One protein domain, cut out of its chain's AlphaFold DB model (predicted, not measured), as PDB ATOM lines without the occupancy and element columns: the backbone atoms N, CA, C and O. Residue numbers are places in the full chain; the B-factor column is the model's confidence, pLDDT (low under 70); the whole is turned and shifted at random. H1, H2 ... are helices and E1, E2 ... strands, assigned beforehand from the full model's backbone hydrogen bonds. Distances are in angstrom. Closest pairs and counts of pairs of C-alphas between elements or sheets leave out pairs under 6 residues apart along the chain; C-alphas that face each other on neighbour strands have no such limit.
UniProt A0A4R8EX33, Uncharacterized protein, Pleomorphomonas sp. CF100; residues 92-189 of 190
ATOM      1  N   GLU A  92     165.978 252.329 248.207       88.81
ATOM      2  CA  GLU A  92     165.736 251.384 249.302       88.81
ATOM      3  C   GLU A  92     166.045 251.981 250.684       88.81
ATOM      4  O   GLU A  92     165.230 251.872 251.595       88.81
ATOM      5  N   LYS A  93     167.174 252.688 250.825       90.00
ATOM      6  CA  LYS A  93     167.545 253.368 252.078       90.00
ATOM      7  C   LYS A  93     166.553 254.466 252.443       90.00
ATOM      8  O   LYS A  93     166.144 254.558 253.595       90.00
ATOM      9  N   LEU A  94     166.108 255.255 251.466       90.31
ATOM     10  CA  LEU A  94     165.098 256.289 251.698       90.31
ATOM     11  C   LEU A  94     163.764 255.669 252.143       90.31
ATOM     12  O   LEU A  94     163.152 256.136 253.102       90.31
ATOM     13  N   VAL A  95     163.331 254.577 251.511       90.62
ATOM     14  CA  VAL A  95     162.112 253.861 251.920       90.62
ATOM     15  C   VAL A  95     162.253 253.286 253.333       90.62
ATOM     16  O   VAL A  95     161.353 253.471 254.150       90.62
ATOM     17  N   GLN A  96     163.395 252.673 253.666       91.00
ATOM     18  CA  GLN A  96     163.700 252.195 255.026       91.00
ATOM     19  C   GLN A  96     163.708 253.337 256.054       91.00
ATOM     20  O   GLN A  96     163.227 253.171 257.172       91.00
ATOM     21  N   ASN A  97     164.165 254.525 255.655       90.50
ATOM     22  CA  ASN A  97     164.143 255.743 256.466       90.50
ATOM     23  C   ASN A  97     162.738 256.370 256.591       90.50
ATOM     24  O   ASN A  97     162.593 257.441 257.192       90.50
ATOM     25  N   GLY A  98     161.696 255.735 256.048       91.81
ATOM     26  CA  GLY A  98     160.301 256.156 256.174       91.81
ATOM     27  C   GLY A  98     159.847 257.191 255.143       91.81
ATOM     28  O   GLY A  98     158.831 257.854 255.360       91.81
ATOM     29  N   PHE A  99     160.579 257.366 254.037       93.19
ATOM     30  CA  PHE A  99     160.109 258.197 252.928       93.19
ATOM     31  C   PHE A  99     158.942 257.525 252.202       93.19
ATOM     32  O   PHE A  99     158.958 256.327 251.921       93.19
ATOM     33  N   LYS A 100     157.931 258.321 251.844       93.38
ATOM     34  CA  LYS A 100     156.789 257.854 251.056       93.38
ATOM     35  C   LYS A 100     157.117 257.929 249.572       93.38
ATOM     36  O   LYS A 100     157.426 259.013 249.078       93.38
ATOM     37  N   VAL A 101     157.000 256.800 248.876       93.56
ATOM     38  CA  VAL A 101     157.165 256.701 247.420       93.56
ATOM     39  C   VAL A 101     155.873 257.143 246.732       93.56
ATOM     40  O   VAL A 101     154.785 256.666 247.060       93.56
ATOM     41  N   SER A 102     155.972 258.082 245.794       92.25
ATOM     42  CA  SER A 102     154.847 258.502 244.960       92.25
ATOM     43  C   SER A 102     154.555 257.490 243.852       92.25
ATOM     44  O   SER A 102     155.369 256.623 243.544       92.25
ATOM     45  N   LYS A 103     153.431 257.669 243.151       92.38
ATOM     46  CA  LYS A 103     153.263 257.043 241.834       92.38
ATOM     47  C   LYS A 103     154.364 257.511 240.883       92.38
ATOM     48  O   LYS A 103     154.898 258.616 241.044       92.38
ATOM     49  N   ILE A 104     154.661 256.677 239.894       91.44
ATOM     50  CA  ILE A 104     155.607 257.011 238.833       91.44
ATOM     51  C   ILE A 104     155.222 258.329 238.142       91.44
ATOM     52  O   ILE A 104     154.052 258.579 237.846       91.44
ATOM     53  N   THR A 105     156.203 259.199 237.935       91.31
ATOM     54  CA  THR A 105     156.037 260.568 237.442       91.31
ATOM     55  C   THR A 105     157.250 260.992 236.624       91.31
ATOM     56  O   THR A 105     158.294 260.341 236.643       91.31
ATOM     57  N   ASN A 106     157.131 262.115 235.924       90.06
ATOM     58  CA  ASN A 106     158.255 262.736 235.240       90.06
ATOM     59  C   ASN A 106     158.944 263.744 236.167       90.06
ATOM     60  O   ASN A 106     158.281 264.554 236.818       90.06
ATOM     61  N   GLY A 107     160.273 263.692 236.222       87.00
ATOM     62  CA  GLY A 107     161.094 264.692 236.897       87.00
ATOM     63  C   GLY A 107     161.214 265.985 236.085       87.00
ATOM     64  O   GLY A 107     160.749 266.074 234.948       87.00
ATOM     65  N   LYS A 108     161.916 266.987 236.634       84.56
ATOM     66  CA  LYS A 108     162.164 268.282 235.957       84.56
ATOM     67  C   LYS A 108     162.883 268.121 234.602       84.56
ATOM     68  O   LYS A 108     162.721 268.957 233.723       84.56
ATOM     69  N   SER A 109     163.643 267.039 234.420       82.44
ATOM     70  CA  SER A 109     164.335 266.684 233.172       82.44
ATOM     71  C   SER A 109     163.468 265.922 232.158       82.44
ATOM     72  O   SER A 109     163.964 265.543 231.101       82.44
ATOM     73  N   GLY A 110     162.199 265.638 232.474       85.19
ATOM     74  CA  GLY A 110     161.331 264.783 231.657       85.19
ATOM     75  C   GLY A 110     161.635 263.285 231.769       85.19
ATOM     76  O   GLY A 110     160.997 262.488 231.089       85.19
ATOM     77  N   GLN A 111     162.586 262.895 232.624       87.38
ATOM     78  CA  GLN A 111     162.891 261.496 232.906       87.38
ATOM     79  C   GLN A 111     161.808 260.878 233.793       87.38
ATOM     80  O   GLN A 111     161.341 261.517 234.735       87.38
ATOM     81  N   LEU A 112     161.443 259.631 233.506       91.56
ATOM     82  CA  LEU A 112     160.519 258.835 234.309       91.56
ATOM     83  C   LEU A 112     161.172 258.449 235.650       91.56
ATOM     84  O   LEU A 112     162.358 258.125 235.683       91.56
ATOM     85  N   GLY A 113     160.427 258.461 236.749       93.06
ATOM     86  CA  GLY A 113     160.934 258.079 238.067       93.06
ATOM     87  C   GLY A 113     159.903 258.247 239.175       93.06
ATOM     88  O   GLY A 113     158.717 258.437 238.912       93.06
ATOM     89  N   TRP A 114     160.353 258.202 240.422       93.94
ATOM     90  CA  TRP A 114     159.496 258.327 241.603       93.94
ATOM     91  C   TRP A 114     159.950 259.489 242.475       93.94
ATOM     92  O   TRP A 114     161.148 259.694 242.666       93.94
ATOM     93  N   ASN A 115     158.995 260.236 243.027       93.56
ATOM     94  CA  ASN A 115     159.282 261.214 244.067       93.56
ATOM     95  C   ASN A 115     159.148 260.541 245.432       93.56
ATOM     96  O   ASN A 115     158.126 259.929 245.737       93.56
ATOM     97  N   LEU A 116     160.169 260.684 246.262       93.50
ATOM     98  CA  LEU A 116     160.180 260.249 247.646       93.50
ATOM     99  C   LEU A 116     160.066 261.480 248.529       93.50
ATOM    100  O   LEU A 116     160.817 262.437 248.359       93.50
ATOM    101  N   THR A 117     159.109 261.468 249.452       92.88
ATOM    102  CA  THR A 117     158.816 262.633 250.297       92.88
ATOM    103  C   THR A 117     158.752 262.250 251.769       92.88
ATOM    104  O   THR A 117     158.171 261.219 252.127       92.88
ATOM    105  N   LYS A 118     159.356 263.078 252.624       93.50
ATOM    106  CA  LYS A 118     159.309 262.958 254.084       93.50
ATOM    107  C   LYS A 118     159.345 264.356 254.701       93.50
ATOM    108  O   LYS A 118     160.395 264.981 254.780       93.50
ATOM    109  N   GLY A 119     158.183 264.858 255.118       89.75
ATOM    110  CA  GLY A 119     158.059 266.247 255.574       89.75
ATOM    111  C   GLY A 119     158.463 267.222 254.465       89.75
ATOM    112  O   GLY A 119     157.881 267.182 253.379       89.75
ATOM    113  N   ASP A 120     159.480 268.039 254.733       88.00
ATOM    114  CA  ASP A 120     160.014 269.034 253.794       88.00
ATOM    115  C   ASP A 120     161.070 268.465 252.832       88.00
ATOM    116  O   ASP A 120     161.405 269.094 251.826       88.00
ATOM    117  N   GLU A 121     161.581 267.261 253.095       90.62
ATOM    118  CA  GLU A 121     162.582 266.617 252.249       90.62
ATOM    119  C   GLU A 121     161.916 265.901 251.074       90.62
ATOM    120  O   GLU A 121     160.996 265.087 251.238       90.62
ATOM    121  N   LYS A 122     162.408 266.184 249.866       92.31
ATOM    122  CA  LYS A 122     161.950 265.546 248.634       92.31
ATOM    123  C   LYS A 122     163.142 265.078 247.818       92.31
ATOM    124  O   LYS A 122     164.096 265.823 247.603       92.31
ATOM    125  N   TYR A 123     163.049 263.857 247.320       92.88
ATOM    126  CA  TYR A 123     164.026 263.250 246.429       92.88
ATOM    127  C   TYR A 123     163.319 262.745 245.182       92.88
ATOM    128  O   TYR A 123     162.201 262.246 245.258       92.88
ATOM    129  N   PHE A 124     163.984 262.825 244.040       93.44
ATOM    130  CA  PHE A 124     163.549 262.186 242.811       93.44
ATOM    131  C   PHE A 124     164.499 261.041 242.485       93.44
ATOM    132  O   PHE A 124     165.699 261.250 242.317       93.44
ATOM    133  N   CYS A 125     163.954 259.833 242.400       92.56
ATOM    134  CA  CYS A 125     164.665 258.620 242.021       92.56
ATOM    135  C   CYS A 125     164.355 258.316 240.551       92.56
ATOM    136  O   CYS A 125     163.235 257.890 240.247       92.56
ATOM    137  N   PRO A 126     165.297 258.541 239.620       92.12
ATOM    138  CA  PRO A 126     165.058 258.261 238.214       92.12
ATOM    139  C   PRO A 126     164.948 256.756 237.964       92.12
ATOM    140  O   PRO A 126     165.773 255.975 238.443       92.12
ATOM    141  N   ALA A 127     163.968 256.354 237.163       92.25
ATOM    142  CA  ALA A 127     163.838 254.980 236.712       92.25
ATOM    143  C   ALA A 127     164.960 254.628 235.725       92.25
ATOM    144  O   ALA A 127     165.327 255.414 234.845       92.25
ATOM    145  N   PHE A 128     165.481 253.415 235.859       90.75
ATOM    146  CA  PHE A 128     166.440 252.795 234.955       90.75
ATOM    147  C   PHE A 128     165.908 251.451 234.454       90.75
ATOM    148  O   PHE A 128     166.578 250.426 234.492       90.75
ATOM    149  N   LEU A 129     164.662 251.467 233.990       89.62
ATOM    150  CA  LEU A 129     163.980 250.293 233.466       89.62
ATOM    151  C   LEU A 129     164.218 250.194 231.962       89.62
ATOM    152  O   LEU A 129     163.999 251.164 231.242       89.62
ATOM    153  N   ALA A 130     164.602 249.017 231.475       90.56
ATOM    154  CA  ALA A 130     164.630 248.743 230.038       90.56
ATOM    155  C   ALA A 130     163.250 248.302 229.521       90.56
ATOM    156  O   ALA A 130     162.846 248.672 228.418       90.56
ATOM    157  N   SER A 131     162.512 247.525 230.319       93.19
ATOM    158  CA  SER A 131     161.186 246.999 229.977       93.19
ATOM    159  C   SER A 131     160.312 246.780 231.207       93.19
ATOM    160  O   SER A 131     160.829 246.642 232.312       93.19
ATOM    161  N   ALA A 132     158.997 246.706 230.997       95.00
ATOM    162  CA  ALA A 132     158.031 246.271 232.003       95.00
ATOM    163  C   ALA A 132     156.856 245.524 231.353       95.00
ATOM    164  O   ALA A 132     156.343 245.958 230.319       95.00
ATOM    165  N   TYR A 133     156.397 244.427 231.956       95.19
ATOM    166  CA  TYR A 133     155.234 243.681 231.461       95.19
ATOM    167  C   TYR A 133     153.925 244.367 231.856       95.19
ATOM    168  O   TYR A 133     153.709 244.650 233.029       95.19
ATOM    169  N   ILE A 134     153.031 244.612 230.898       94.88
ATOM    170  CA  ILE A 134     151.719 245.217 231.178       94.88
ATOM    171  C   ILE A 134     150.717 244.112 231.499       94.88
ATOM    172  O   ILE A 134     150.055 244.141 232.534       94.88
ATOM    173  N   ASP A 135     150.627 243.132 230.603       92.31
ATOM    174  CA  ASP A 135     149.735 241.985 230.706       92.31
ATOM    175  C   ASP A 135     150.373 240.751 230.030       92.31
ATOM    176  O   ASP A 135     151.594 240.662 229.860       92.31
ATOM    177  N   SER A 136     149.567 239.743 229.693       89.38
ATOM    178  CA  SER A 136     150.048 238.527 229.032       89.38
ATOM    179  C   SER A 136     150.394 238.722 227.552       89.38
ATOM    180  O   SER A 136     151.060 237.866 226.984       89.38
ATOM    181  N   LYS A 137     149.958 239.819 226.923       93.25
ATOM    182  CA  LYS A 137     150.128 240.090 225.487       93.25
ATOM    183  C   LYS A 137     150.994 241.307 225.203       93.25
ATOM    184  O   LYS A 137     151.563 241.410 224.121       93.25
ATOM    185  N   ARG A 138     151.098 242.237 226.149       95.56
ATOM    186  CA  ARG A 138     151.701 243.553 225.954       95.56
ATOM    187  C   ARG A 138     152.766 243.850 226.988       95.56
ATOM    188  O   ARG A 138     152.675 243.469 228.158       95.56
ATOM    189  N   MET A 139     153.756 244.611 226.553       95.62
ATOM    190  CA  MET A 139     154.816 245.121 227.406       95.62
ATOM    191  C   MET A 139     155.260 246.507 226.951       95.62
ATOM    192  O   MET A 139     155.087 246.879 225.792       95.62
ATOM    193  N   TYR A 140     155.875 247.251 227.864       95.25
ATOM    194  CA  TYR A 140     156.603 248.465 227.539       95.25
ATOM    195  C   TYR A 140     158.089 248.168 227.368       95.25
ATOM    196  O   TYR A 140     158.692 247.473 228.188       95.25
ATOM    197  N   LYS A 141     158.691 248.763 226.340       93.06
ATOM    198  CA  LYS A 141     160.123 249.067 226.294       93.06
ATOM    199  C   LYS A 141     160.307 250.551 226.524       93.06
ATOM    200  O   LYS A 141     159.585 251.359 225.951       93.06
ATOM    201  N   PHE A 142     161.277 250.913 227.344       91.12
ATOM    202  CA  PHE A 142     161.596 252.311 227.575       91.12
ATOM    203  C   PHE A 142     162.737 252.734 226.660       91.12
ATOM    204  O   PHE A 142     163.741 252.036 226.517       91.12
ATOM    205  N   THR A 143     162.586 253.894 226.032       87.50
ATOM    206  CA  THR A 143     163.693 254.550 225.336       87.50
ATOM    207  C   THR A 143     164.745 255.030 226.337       87.50
ATOM    208  O   THR A 143     164.483 255.151 227.534       87.50
ATOM    209  N   SER A 144     165.921 255.428 225.849       80.56
ATOM    210  CA  SER A 144     166.940 256.098 226.673       80.56
ATOM    211  C   SER A 144     166.433 257.382 227.350       80.56
ATOM    212  O   SER A 144     166.940 257.766 228.402       80.56
ATOM    213  N   SER A 145     165.410 258.025 226.776       76.62
ATOM    214  CA  SER A 145     164.719 259.185 227.352       76.62
ATOM    215  C   SER A 145     163.623 258.829 228.366       76.62
ATOM    216  O   SER A 145     163.024 259.733 228.942       76.62
ATOM    217  N   GLY A 146     163.354 257.543 228.607       79.38
ATOM    218  CA  GLY A 146     162.334 257.072 229.549       79.38
ATOM    219  C   GLY A 146     160.910 257.065 228.989       79.38
ATOM    220  O   GLY A 146     159.957 256.952 229.757       79.38
ATOM    221  N   ARG A 147     160.735 257.185 227.666       85.75
ATOM    222  CA  ARG A 147     159.412 257.107 227.037       85.75
ATOM    223  C   ARG A 147     159.009 255.644 226.842       85.75
ATOM    224  O   ARG A 147     159.807 254.894 226.277       85.75
ATOM    225  N   PRO A 148     157.802 255.236 227.266       90.50
ATOM    226  CA  PRO A 148     157.313 253.888 227.024       90.50
ATOM    227  C   PRO A 148     156.901 253.718 225.555       90.50
ATOM    228  O   PRO A 148     156.179 254.545 225.000       90.50
ATOM    229  N   ILE A 149     157.343 252.624 224.945       93.19
ATOM    230  CA  ILE A 149     156.902 252.124 223.645       93.19
ATOM    231  C   ILE A 149     156.205 250.792 223.903       93.19
ATOM    232  O   ILE A 149     156.800 249.880 224.479       93.19
ATOM    233  N   GLU A 150     154.939 250.697 223.513       95.44
ATOM    234  CA  GLU A 150     154.162 249.464 223.627       95.44
ATOM    235  C   GLU A 150     154.591 248.460 222.556       95.44
ATOM    236  O   GLU A 150     154.773 248.816 221.390       95.44
ATOM    237  N   MET A 151     154.753 247.200 222.949       94.12
ATOM    238  CA  MET A 151     155.075 246.106 222.040       94.12
ATOM    239  C   MET A 151     154.406 244.795 222.464       94.12
ATOM    240  O   MET A 151     153.958 244.647 223.605       94.12
ATOM    241  N   SER A 152     154.368 243.830 221.541       94.56
ATOM    242  CA  SER A 152     153.867 242.483 221.819       94.56
ATOM    243  C   SER A 152     154.854 241.694 222.680       94.56
ATOM    244  O   SER A 152     156.026 241.539 222.328       94.56
ATOM    245  N   ARG A 153     154.347 241.159 223.790       94.50
ATOM    246  CA  ARG A 153     155.071 240.269 224.696       94.50
ATOM    247  C   ARG A 153     155.422 238.947 224.024       94.50
ATOM    248  O   ARG A 153     156.525 238.460 224.206       94.50
ATOM    249  N   GLU A 154     154.516 238.395 223.223       93.25
ATOM    250  CA  GLU A 154     154.713 237.103 222.549       93.25
ATOM    251  C   GLU A 154     155.920 237.156 221.599       93.25
ATOM    252  O   GLU A 154     156.761 236.256 221.579       93.25
ATOM    253  N   VAL A 155     156.053 238.259 220.855       93.44
ATOM    254  CA  VAL A 155     157.179 238.484 219.935       93.44
ATOM    255  C   VAL A 155     158.481 238.706 220.703       93.44
ATOM    256  O   VAL A 155     159.524 238.190 220.316       93.44
ATOM    257  N   PHE A 156     158.436 239.458 221.803       93.31
ATOM    258  CA  PHE A 156     159.623 239.696 222.616       93.31
ATOM    259  C   PHE A 156     160.107 238.420 223.314       93.31
ATOM    260  O   PHE A 156     161.268 238.058 223.157       93.31
ATOM    261  N   ASP A 157     159.219 237.719 224.024       92.75
ATOM    262  CA  ASP A 157     159.542 236.507 224.778       92.75
ATOM    263  C   ASP A 157     160.046 235.400 223.828       92.75
ATOM    264  O   ASP A 157     161.016 234.716 224.145       92.75
ATOM    265  N   SER A 158     159.476 235.261 222.623       93.38
ATOM    266  CA  SER A 158     159.995 234.318 221.612       93.38
ATOM    267  C   SER A 158     161.379 234.698 221.080       93.38
ATOM    268  O   SER A 158     162.202 233.814 220.854       93.38
ATOM    269  N   TYR A 159     161.670 235.994 220.932       92.81
ATOM    270  CA  TYR A 159     162.983 236.480 220.508       92.81
ATOM    271  C   TYR A 159     164.074 236.238 221.561       92.81
ATOM    272  O   TYR A 159     165.193 235.869 221.206       92.81
ATOM    273  N   ILE A 160     163.764 236.419 222.851       91.94
ATOM    274  CA  ILE A 160     164.733 236.223 223.945       91.94
ATOM    275  C   ILE A 160     164.840 234.767 224.438       91.94
ATOM    276  O   ILE A 160     165.688 234.476 225.277       91.94
ATOM    277  N   GLY A 161     164.024 233.846 223.911       92.50
ATOM    278  CA  GLY A 161     164.048 232.423 224.277       92.50
ATOM    279  C   GLY A 161     163.174 232.042 225.480       92.50
ATOM    280  O   GLY A 161     163.364 230.973 226.057       92.50
ATOM    281  N   GLY A 162     162.214 232.887 225.854       90.75
ATOM    282  CA  GLY A 162     161.226 232.650 226.908       90.75
ATOM    283  C   GLY A 162     160.994 233.872 227.809       90.75
ATOM    284  O   GLY A 162     161.686 234.877 227.678       90.75
ATOM    285  N   PRO A 163     160.023 233.817 228.738       88.25
ATOM    286  CA  PRO A 163     159.770 234.910 229.678       88.25
ATOM    287  C   PRO A 163     160.945 235.135 230.641       88.25
ATOM    288  O   PRO A 163     161.394 234.199 231.303       88.25
ATOM    289  N   ASP A 164     161.403 236.382 230.771       88.38
ATOM    290  CA  ASP A 164     162.489 236.744 231.692       88.38
ATOM    291  C   ASP A 164     161.932 237.100 233.088       88.38
ATOM    292  O   ASP A 164     161.146 238.048 233.211       88.38
ATOM    293  N   PRO A 165     162.346 236.401 234.167       86.88
ATOM    294  CA  PRO A 165     161.909 236.697 235.534       86.88
ATOM    295  C   PRO A 165     162.463 238.018 236.094       86.88
ATOM    296  O   PRO A 165     162.074 238.439 237.186       86.88
ATOM    297  N   ASN A 166     163.400 238.674 235.406       89.44
ATOM    298  CA  ASN A 166     163.965 239.943 235.849       89.44
ATOM    299  C   ASN A 166     163.162 241.164 235.421       89.44
ATOM    300  O   ASN A 166     163.372 242.228 235.996       89.44
ATOM    301  N   ILE A 167     162.249 241.024 234.461       91.75
ATOM    302  CA  ILE A 167     161.444 242.142 233.974       91.75
ATOM    303  C   ILE A 167     160.259 242.351 234.931       91.75
ATOM    304  O   ILE A 167     159.417 241.458 235.065       91.75
ATOM    305  N   PRO A 168     160.151 243.518 235.592       93.06
ATOM    306  CA  PRO A 168     159.065 243.776 236.526       93.06
ATOM    307  C   PRO A 168     157.733 243.968 235.797       93.06
ATOM    308  O   PRO A 168     157.676 244.309 234.609       93.06
ATOM    309  N   THR A 169     156.631 243.799 236.527       93.88
ATOM    310  CA  THR A 169     155.318 244.166 235.997       93.88
ATOM    311  C   THR A 169     155.117 245.676 236.080       93.88
ATOM    312  O   THR A 169     155.628 246.356 236.970       93.88
ATOM    313  N   TRP A 170     154.335 246.234 235.161       93.56
ATOM    314  CA  TRP A 170     154.028 247.659 235.135       93.56
ATOM    315  C   TRP A 170     153.288 248.104 236.399       93.56
ATOM    316  O   TRP A 170     153.489 249.221 236.869       93.56
ATOM    317  N   LYS A 171     152.486 247.214 236.995       92.69
ATOM    318  CA  LYS A 171     151.809 247.475 238.266       92.69
ATOM    319  C   LYS A 171     152.816 247.715 239.391       92.69
ATOM    320  O   LYS A 171     152.655 248.684 240.125       92.69
ATOM    321  N   ASP A 172     153.864 246.897 239.472       92.06
ATOM    322  CA  ASP A 172     154.927 247.042 240.474       92.06
ATOM    323  C   ASP A 172     155.772 248.295 240.214       92.06
ATOM    324  O   ASP A 172     156.083 249.060 241.128       92.06
ATOM    325  N   VAL A 173     156.058 248.580 238.941       93.12
ATOM    326  CA  VAL A 173     156.745 249.806 238.516       93.12
ATOM    327  C   VAL A 173     155.957 251.055 238.921       93.12
ATOM    328  O   VAL A 173     156.532 252.008 239.443       93.12
ATOM    329  N   GLN A 174     154.634 251.074 238.763       91.88
ATOM    330  CA  GLN A 174     153.819 252.237 239.131       91.88
ATOM    331  C   GLN A 174     153.910 252.602 240.615       91.88
ATOM    332  O   GLN A 174     153.848 253.789 240.942       91.88
ATOM    333  N   VAL A 175     154.059 251.605 241.490       90.69
ATOM    334  CA  VAL A 175     154.166 251.789 242.946       90.69
ATOM    335  C   VAL A 175     155.612 251.875 243.446       90.69
ATOM    336  O   VAL A 175     155.825 252.110 244.630       90.69
ATOM    337  N   GLY A 176     156.605 251.714 242.566       88.88
ATOM    338  CA  GLY A 176     158.026 251.770 242.926       88.88
ATOM    339  C   GLY A 176     158.558 250.487 243.569       88.88
ATOM    340  O   GLY A 176     159.619 250.505 244.188       88.88
ATOM    341  N   HIS A 177     157.857 249.364 243.408       89.06
ATOM    342  CA  HIS A 177     158.326 248.038 243.813       89.06
ATOM    343  C   HIS A 177     159.236 247.455 242.727       89.06
ATOM    344  O   HIS A 177     158.893 246.506 242.027       89.06
ATOM    345  N   VAL A 178     160.401 248.067 242.554       88.94
ATOM    346  CA  VAL A 178     161.393 247.668 241.549       88.94
ATOM    347  C   VAL A 178     162.700 247.280 242.220       88.94
ATOM    348  O   VAL A 178     162.969 247.663 243.362       88.94
ATOM    349  N   LYS A 179     163.522 246.495 241.521       88.75
ATOM    350  CA  LYS A 179     164.821 246.092 242.058       88.75
ATOM    351  C   LYS A 179     165.732 247.320 242.153       88.75
ATOM    352  O   LYS A 179     165.632 248.217 241.316       88.75
ATOM    353  N   PRO A 180     166.694 247.346 243.091       85.75
ATOM    354  CA  PRO A 180     167.663 248.438 243.177       85.75
ATOM    355  C   PRO A 180     168.455 248.669 241.880       85.75
ATOM    356  O   PRO A 180     168.859 249.792 241.605       85.75
ATOM    357  N   ALA A 181     168.644 247.623 241.064       86.88
ATOM    358  CA  ALA A 181     169.304 247.717 239.761       86.88
ATOM    359  C   ALA A 181     168.511 248.540 238.726       86.88
ATOM    360  O   ALA A 181     169.106 249.112 237.815       86.88
ATOM    361  N   ASP A 182     167.190 248.633 238.887       89.38
ATOM    362  CA  ASP A 182     166.281 249.334 237.978       89.38
ATOM    363  C   ASP A 182     166.057 250.802 238.378       89.38
ATOM    364  O   ASP A 182     165.192 251.488 237.823       89.38
ATOM    365  N   VAL A 183     166.809 251.306 239.360       90.94
ATOM    366  CA  VAL A 183     166.664 252.663 239.896       90.94
ATOM    367  C   VAL A 183     168.024 253.336 239.941       90.94
ATOM    368  O   VAL A 183     168.986 252.810 240.495       90.94
ATOM    369  N   LYS A 184     168.119 254.536 239.363       90.50
ATOM    370  CA  LYS A 184     169.329 255.348 239.505       90.50
ATOM    371  C   LYS A 184     169.408 255.940 240.913       90.50
ATOM    372  O   LYS A 184     168.373 256.126 241.553       90.50
ATOM    373  N   PRO A 185     170.613 256.304 241.379       90.19
ATOM    374  CA  PRO A 185     170.764 257.037 242.628       90.19
ATOM    375  C   PRO A 185     169.827 258.251 242.687       90.19
ATOM    376  O   PRO A 185     169.701 258.997 241.711       90.19
ATOM    377  N   CYS A 186     169.147 258.419 243.818       91.50
ATOM    378  CA  CYS A 186     168.139 259.452 243.981       91.50
ATOM    379  C   CYS A 186     168.793 260.815 244.184       91.50
ATOM    380  O   CYS A 186     169.823 260.949 244.849       91.50
ATOM    381  N   LEU A 187     168.172 261.839 243.608       90.62
ATOM    382  CA  LEU A 187     168.656 263.211 243.641       90.62
ATOM    383  C   LEU A 187     167.726 264.060 244.510       90.62
ATOM    384  O   LEU A 187     166.509 263.978 244.340       90.62
ATOM    385  N   PRO A 188     168.254 264.899 245.413       89.94
ATOM    386  CA  PRO A 188     167.424 265.804 246.194       89.94
ATOM    387  C   PRO A 188     166.749 266.827 245.272       89.94
ATOM    388  O   PRO A 188     167.401 267.510 244.479       89.94
ATOM    389  N   THR A 189     165.433 266.951 245.389       84.62
ATOM    390  CA  THR A 189     164.632 267.944 244.676       84.62
ATOM    391  C   THR A 189     164.162 268.993 245.666       84.62
ATOM    392  O   THR A 189     163.185 268.776 246.373       84.62
TER     393      THR A 189
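Overview. This is residues 92 to 189 of the 190 residues of an uncharacterized protein of Pleomorphomonas sp. CF100 (UniProt A0A4R8EX33). Two small antiparallel sheets lie one after the other along an elongated body: the three-stranded sheet E3, E4, E5 toward one end, with H2 at its far side, and the long hairpin E1 and E2 at the other, with H1 beside it. H3 lies between them, and the unnamed last stretch runs back to pair with E2. The printed part has 98 residues, in the order H1 E1 E2 E3 E4 E5 H2 H3; the class is mixed, helices and strands, with 45 residues, under half, in named elements. It is compact, with a radius of gyration of the C-alphas of 14.3 A, and spans 47 by 26 by 18 A.

Along the chain. E3 is residues 131 to 133, E4 138 to 142, 13.3 A long, and E5 148 to 152, 13.0 A. H2 is residues 153 to 160, 10.5 A, and H3 170 to 175, ending at C-alpha 175 (154.166, 251.789, 242.946). E1 is residues 112 to 118, 20.2 A, and E2 121 to 126, 16.5 A. H1, residues 92 to 96, begins at C-alpha 92 (165.736, 251.384, 249.302).

Arrangement. E3, E4 and E5 form a meander, each strand the antiparallel neighbour of the one before; N 132 and O 140 are 2.9 A apart, N 141 and O 149 2.9 A. H2 and H3 are on this sheet but only graze it, H2 with its residues 153 to 156 and H3 with its residues 170 to 173; the closest C-alphas of E4 and H2 are those of Arg 138 and Arg 153, 4.9 A apart, and the closest of E3 and H3 are those of Ala 132 and Trp 170, 5.3 A apart. E1 and H3 are near each other. In the hairpin E1 and E2, N 116 and O 123 are 2.8 A apart. Residues 187 to 188 pair antiparallel with 123 to 124 of E2. Every O i to N i+4 pair is within hydrogen-bond range in H1 and H2, and 1 of 2 in H3.

Size, cuts and confidence. The C-alphas of Asp 120 and Ser 158, the two farthest apart, are 47.3 A apart. The printed part has no cut. The link from H1 to E1 is long. No printed residue is under 70 in pLDDT.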